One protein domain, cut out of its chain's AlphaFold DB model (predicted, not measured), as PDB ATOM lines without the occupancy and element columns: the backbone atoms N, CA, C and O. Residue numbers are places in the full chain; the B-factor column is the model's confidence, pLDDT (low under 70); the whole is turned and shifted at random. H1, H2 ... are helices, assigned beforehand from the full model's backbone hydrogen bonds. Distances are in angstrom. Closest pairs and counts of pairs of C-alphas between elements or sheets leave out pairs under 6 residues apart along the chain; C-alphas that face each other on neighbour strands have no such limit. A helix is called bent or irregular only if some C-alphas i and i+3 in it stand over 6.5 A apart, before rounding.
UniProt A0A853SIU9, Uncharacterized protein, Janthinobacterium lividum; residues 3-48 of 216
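Overview. This is residues 3 to 48 of the 216 residues of an uncharacterized protein of Janthinobacterium lividum (UniProt A0A853SIU9). Two helices, the long H2 and the short H1, meet near their ends as a wide L, and an unnamed stretch, residues 3 to 16, runs from beyond the far end of H1 back over the open side of the L. The printed part has 46 residues with two named helices, H1 then H2, and no named strand; its class is all helix. It is only just loose, close to extended, with a radius of gyration of the C-alphas of 13.8 A. The C-alphas span 45 by 19 by 9 A.

Arrangement. Begin with H2, residues 28 to 47, the longest helix. Before it stands H1, residues 17 to 26, joined to it by a tight link of one residue, Lys 27. The two are close but not clearly touching: their closest C-alphas, those of Ile 24 and Ile 31, are 7.9 A apart. Their lines are only just about perpendicular, at 72 degrees. In both H1 and H2 every O i to N i+4 pair is within hydrogen-bond range.

Along the chain. Find C-alpha 28 at (22.116, -42.668, -48.864); from there H2 runs 28.6 A to C-alpha 47 at (4.312, -24.363, -61.708). H1 begins at C-alpha 17, at (36.867, -38.299, -45.235), and runs 14.0 A to C-alpha 26. Neither helix is bent.

Size, cuts and confidence. Look at Arg 14 and Arg 48 for the two C-alphas farthest apart, 44.9 A. The printed part has no cut, and its first and last C-alphas, 3 and 48, are 20.0 A apart. Residues 12 to 18, residues 25 to 30 and residues 43 to 48 stand free. The mean pLDDT of the printed part is 80.6; residue 4 and residues 42 to 48 are under 70.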
ATOM      1  N   ASP A   3      19.805 -28.477 -49.358       70.81
ATOM      2  CA  ASP A   3      19.164 -27.260 -49.863       70.81
ATOM      3  C   ASP A   3      18.940 -27.341 -51.386       70.81
ATOM      4  O   ASP A   3      19.088 -28.409 -51.983       70.81
ATOM      5  N   ASP A   4      18.524 -26.234 -52.004       65.81
ATOM      6  CA  ASP A   4      18.187 -26.185 -53.433       65.81
ATOM      7  C   ASP A   4      19.414 -26.361 -54.357       65.81
ATOM      8  O   ASP A   4      19.238 -26.577 -55.556       65.81
ATOM      9  N   ASN A   5      20.634 -26.309 -53.804       72.56
ATOM     10  CA  ASN A   5      21.903 -26.547 -54.500       72.56
ATOM     11  C   ASN A   5      22.482 -27.948 -54.217       72.56
ATOM     12  O   ASN A   5      23.569 -28.269 -54.696       72.56
ATOM     13  N   GLY A   6      21.781 -28.787 -53.444       78.50
ATOM     14  CA  GLY A   6      22.157 -30.175 -53.179       78.50
ATOM     15  C   GLY A   6      22.538 -30.459 -51.724       78.50
ATOM     16  O   GLY A   6      22.033 -29.847 -50.780       78.50
ATOM     17  N   LEU A   7      23.395 -31.462 -51.522       85.19
ATOM     18  CA  LEU A   7      23.855 -31.890 -50.199       85.19
ATOM     19  C   LEU A   7      25.124 -31.126 -49.794       85.19
ATOM     20  O   LEU A   7      26.166 -31.252 -50.428       85.19
ATOM     21  N   ARG A   8      25.070 -30.424 -48.661       88.19
ATOM     22  CA  ARG A   8      26.237 -29.889 -47.948       88.19
ATOM     23  C   ARG A   8      26.461 -30.660 -46.653       88.19
ATOM     24  O   ARG A   8      25.586 -30.678 -45.783       88.19
ATOM     25  N   VAL A   9      27.635 -31.262 -46.483       86.12
ATOM     26  CA  VAL A   9      28.024 -31.955 -45.244       86.12
ATOM     27  C   VAL A   9      28.968 -31.068 -44.437       86.12
ATOM     28  O   VAL A   9      29.864 -30.436 -44.987       86.12
ATOM     29  N   THR A  10      28.747 -30.994 -43.126       86.38
ATOM     30  CA  THR A  10      29.605 -30.261 -42.190       86.38
ATOM     31  C   THR A  10      30.014 -31.227 -41.089       86.38
ATOM     32  O   THR A  10      29.148 -31.865 -40.493       86.38
ATOM     33  N   ALA A  11      31.318 -31.348 -40.842       86.88
ATOM     34  CA  ALA A  11      31.888 -32.261 -39.857       86.88
ATOM     35  C   ALA A  11      33.023 -31.571 -39.070       86.88
ATOM     36  O   ALA A  11      33.677 -30.675 -39.611       86.88
ATOM     37  N   PRO A  12      33.269 -31.951 -37.801       88.94
ATOM     38  CA  PRO A  12      34.435 -31.491 -37.048       88.94
ATOM     39  C   PRO A  12      35.750 -31.828 -37.763       88.94
ATOM     40  O   PRO A  12      35.860 -32.894 -38.360       88.94
ATOM     41  N   LYS A  13      36.784 -30.985 -37.612       87.69
ATOM     42  CA  LYS A  13      38.099 -31.168 -38.273       87.69
ATOM     43  C   LYS A  13      38.777 -32.523 -38.009       87.69
ATOM     44  O   LYS A  13      39.635 -32.928 -38.775       87.69
ATOM     45  N   ARG A  14      38.409 -33.189 -36.913       90.62
ATOM     46  CA  ARG A  14      38.941 -34.491 -36.483       90.62
ATOM     47  C   ARG A  14      38.319 -35.701 -37.191       90.62
ATOM     48  O   ARG A  14      38.801 -36.804 -36.986       90.62
ATOM     49  N   VAL A  15      37.237 -35.511 -37.947       89.25
ATOM     50  CA  VAL A  15      36.557 -36.594 -38.670       89.25
ATOM     51  C   VAL A  15      37.212 -36.764 -40.037       89.25
ATOM     52  O   VAL A  15      37.382 -35.794 -40.777       89.25
ATOM     53  N   THR A  16      37.574 -37.995 -40.374       92.69
ATOM     54  CA  THR A  16      38.216 -38.342 -41.644       92.69
ATOM     55  C   THR A  16      37.217 -38.348 -42.803       92.69
ATOM     56  O   THR A  16      36.017 -38.554 -42.621       92.69
ATOM     57  N   LEU A  17      37.709 -38.181 -44.036       89.81
ATOM     58  CA  LEU A  17      36.867 -38.299 -45.235       89.81
ATOM     59  C   LEU A  17      36.205 -39.681 -45.355       89.81
ATOM     60  O   LEU A  17      35.068 -39.762 -45.806       89.81
ATOM     61  N   ALA A  18      36.878 -40.748 -44.910       88.94
ATOM     62  CA  ALA A  18      36.328 -42.103 -44.921       88.94
ATOM     63  C   ALA A  18      35.126 -42.246 -43.973       88.94
ATOM     64  O   ALA A  18      34.109 -42.831 -44.337       88.94
ATOM     65  N   GLU A  19      35.202 -41.665 -42.773       84.75
ATOM     66  CA  GLU A  19      34.073 -41.631 -41.837       84.75
ATOM     67  C   GLU A  19      32.908 -40.795 -42.384       84.75
ATOM     68  O   GLU A  19      31.746 -41.171 -42.213       84.75
ATOM     69  N   ILE A  20      33.204 -39.694 -43.085       87.31
ATOM     70  CA  ILE A  20      32.187 -38.891 -43.774       87.31
ATOM     71  C   ILE A  20      31.516 -39.710 -44.886       87.31
ATOM     72  O   ILE A  20      30.287 -39.730 -44.948       87.31
ATOM     73  N   ASP A  21      32.284 -40.407 -45.728       88.44
ATOM     74  CA  ASP A  21      31.743 -41.227 -46.821       88.44
ATOM     75  C   ASP A  21      30.876 -42.370 -46.282       88.44
ATOM     76  O   ASP A  21      29.748 -42.568 -46.733       88.44
ATOM     77  N   ASN A  22      31.332 -43.046 -45.226       88.31
ATOM     78  CA  ASN A  22      30.552 -44.075 -44.539       88.31
ATOM     79  C   ASN A  22      29.236 -43.519 -43.980       88.31
ATOM     80  O   ASN A  22      28.185 -44.141 -44.141       88.31
ATOM     81  N   ALA A  23      29.257 -42.329 -43.373       83.81
ATOM     82  CA  ALA A  23      28.049 -41.675 -42.876       83.81
ATOM     83  C   ALA A  23      27.082 -41.274 -44.007       83.81
ATOM     84  O   ALA A  23      25.863 -41.355 -43.827       83.81
ATOM     85  N   ILE A  24      27.601 -40.861 -45.168       88.31
ATOM     86  CA  ILE A  24      26.800 -40.568 -46.366       88.31
ATOM     87  C   ILE A  24      26.178 -41.855 -46.910       88.31
ATOM     88  O   ILE A  24      24.963 -41.892 -47.097       88.31
ATOM     89  N   ARG A  25      26.965 -42.922 -47.094       87.12
ATOM     90  CA  ARG A  25      26.488 -44.234 -47.567       87.12
ATOM     91  C   ARG A  25      25.425 -44.815 -46.646       87.12
ATOM     92  O   ARG A  25      24.371 -45.227 -47.118       87.12
ATOM     93  N   ALA A  26      25.646 -44.760 -45.334       82.44
ATOM     94  CA  ALA A  26      24.673 -45.212 -44.343       82.44
ATOM     95  C   ALA A  26      23.340 -44.446 -44.434       82.44
ATOM     96  O   ALA A  26      22.281 -45.003 -44.154       82.44
ATOM     97  N   LYS A  27      23.371 -43.175 -44.856       85.19
ATOM     98  CA  LYS A  27      22.182 -42.324 -45.022       85.19
ATOM     99  C   LYS A  27      21.737 -42.166 -46.478       85.19
ATOM    100  O   LYS A  27      20.842 -41.362 -46.727       85.19
ATOM    101  N   GLN A  28      22.301 -42.916 -47.428       87.19
ATOM    102  CA  GLN A  28      22.116 -42.668 -48.864       87.19
ATOM    103  C   GLN A  28      20.643 -42.666 -49.282       87.19
ATOM    104  O   GLN A  28      20.204 -41.743 -49.964       87.19
ATOM    105  N   GLY A  29      19.853 -43.629 -48.793       80.94
ATOM    106  CA  GLY A  29      18.426 -43.715 -49.108       80.94
ATOM    107  C   GLY A  29      17.656 -42.490 -48.610       80.94
ATOM    108  O   GLY A  29      16.864 -41.907 -49.347       80.94
ATOM    109  N   TRP A  30      17.954 -42.034 -47.391       86.12
ATOM    110  CA  TRP A  30      17.373 -40.812 -46.831       86.12
ATOM    111  C   TRP A  30      17.821 -39.553 -47.589       86.12
ATOM    112  O   TRP A  30      17.001 -38.677 -47.853       86.12
ATOM    113  N   ILE A  31      19.102 -39.460 -47.970       82.88
ATOM    114  CA  ILE A  31      19.650 -38.324 -48.730       82.88
ATOM    115  C   ILE A  31      18.960 -38.215 -50.092       82.88
ATOM    116  O   ILE A  31      18.456 -37.144 -50.428       82.88
ATOM    117  N   VAL A  32      18.906 -39.314 -50.851       84.25
ATOM    118  CA  VAL A  32      18.279 -39.359 -52.181       84.25
ATOM    119  C   VAL A  32      16.794 -39.030 -52.082       84.25
ATOM    120  O   VAL A  32      16.325 -38.148 -52.797       84.25
ATOM    121  N   SER A  33      16.073 -39.639 -51.136       80.31
ATOM    122  CA  SER A  33      14.662 -39.323 -50.877       80.31
ATOM    123  C   SER A  33      14.452 -37.827 -50.615       80.31
ATOM    124  O   SER A  33      13.576 -37.210 -51.214       80.31
ATOM    125  N   LYS A  34      15.298 -37.196 -49.789       79.75
ATOM    126  CA  LYS A  34      15.181 -35.760 -49.494       79.75
ATOM    127  C   LYS A  34      15.550 -34.855 -50.666       79.75
ATOM    128  O   LYS A  34      14.970 -33.774 -50.776       79.75
ATOM    129  N   LEU A  35      16.487 -35.263 -51.521       81.88
ATOM    130  CA  LEU A  35      16.817 -34.543 -52.753       81.88
ATOM    131  C   LEU A  35      15.659 -34.603 -53.754       81.88
ATOM    132  O   LEU A  35      15.285 -33.561 -54.289       81.88
ATOM    133  N   LEU A  36      15.052 -35.779 -53.943       80.69
ATOM    134  CA  LEU A  36      13.885 -35.964 -54.810       80.69
ATOM    135  C   LEU A  36      12.681 -35.163 -54.302       80.69
ATOM    136  O   LEU A  36      12.164 -34.328 -55.039       80.69
ATOM    137  N   GLU A  37      12.331 -35.290 -53.016       77.62
ATOM    138  CA  GLU A  37      11.263 -34.493 -52.392       77.62
ATOM    139  C   GLU A  37      11.476 -32.982 -52.594       77.62
ATOM    140  O   GLU A  37      10.527 -32.231 -52.809       77.62
ATOM    141  N   ARG A  38      12.722 -32.491 -52.492       73.75
ATOM    142  CA  ARG A  38      13.022 -31.069 -52.729       73.75
ATOM    143  C   ARG A  38      12.936 -30.688 -54.203       73.75
ATOM    144  O   ARG A  38      12.427 -29.607 -54.492       73.75
ATOM    145  N   GLY A  39      13.415 -31.538 -55.108       73.69
ATOM    146  CA  GLY A  39      13.303 -31.335 -56.552       73.69
ATOM    147  C   GLY A  39      11.844 -31.235 -56.990       73.69
ATOM    148  O   GLY A  39      11.459 -30.257 -57.626       73.69
ATOM    149  N   GLU A  40      11.009 -32.170 -56.542       75.44
ATOM    150  CA  GLU A  40       9.560 -32.163 -56.770       75.44
ATOM    151  C   GLU A  40       8.905 -30.893 -56.215       75.44
ATOM    152  O   GLU A  40       8.146 -30.227 -56.919       75.44
ATOM    153  N   ARG A  41       9.261 -30.474 -54.991       70.94
ATOM    154  CA  ARG A  41       8.786 -29.202 -54.411       70.94
ATOM    155  C   ARG A  41       9.204 -27.990 -55.237       70.94
ATOM    156  O   ARG A  41       8.421 -27.051 -55.365       70.94
ATOM    157  N   LYS A  42      10.427 -27.966 -55.771       68.94
ATOM    158  CA  LYS A  42      10.913 -26.870 -56.622       68.94
ATOM    159  C   LYS A  42      10.088 -26.782 -57.904       68.94
ATOM    160  O   LYS A  42       9.622 -25.696 -58.231       68.94
ATOM    161  N   VAL A  43       9.846 -27.917 -58.559       68.50
ATOM    162  CA  VAL A  43       9.010 -28.005 -59.765       68.50
ATOM    163  C   VAL A  43       7.576 -27.555 -59.470       68.50
ATOM    164  O   VAL A  43       7.060 -26.684 -60.162       68.50
ATOM    165  N   GLN A  44       6.956 -28.044 -58.392       67.06
ATOM    166  CA  GLN A  44       5.605 -27.626 -57.997       67.06
ATOM    167  C   GLN A  44       5.514 -26.124 -57.682       67.06
ATOM    168  O   GLN A  44       4.542 -25.472 -58.056       67.06
ATOM    169  N   ARG A  45       6.526 -25.540 -57.021       65.38
ATOM    170  CA  ARG A  45       6.581 -24.089 -56.757       65.38
ATOM    171  C   ARG A  45       6.749 -23.273 -58.037       65.38
ATOM    172  O   ARG A  45       6.176 -22.196 -58.114       65.38
ATOM    173  N   GLN A  46       7.507 -23.773 -59.013       64.88
ATOM    174  CA  GLN A  46       7.683 -23.126 -60.319       64.88
ATOM    175  C   GLN A  46       6.421 -23.193 -61.188       64.88
ATOM    176  O   GLN A  46       6.207 -22.313 -62.012       64.88
ATOM    177  N   GLN A  47       5.583 -24.213 -60.995       65.88
ATOM    178  CA  GLN A  47       4.312 -24.363 -61.708       65.88
ATOM    179  C   GLN A  47       3.179 -23.501 -61.134       65.88
ATOM    180  O   GLN A  47       2.181 -23.283 -61.817       65.88
ATOM    181  N   ARG A  48       3.300 -23.000 -59.896       66.38
ATOM    182  CA  ARG A  48       2.313 -22.069 -59.336       66.38
ATOM    183  C   ARG A  48       2.575 -20.662 -59.874       66.38
ATOM    184  O   ARG A  48       3.669 -20.142 -59.642       66.38
TER     185      ARG A  48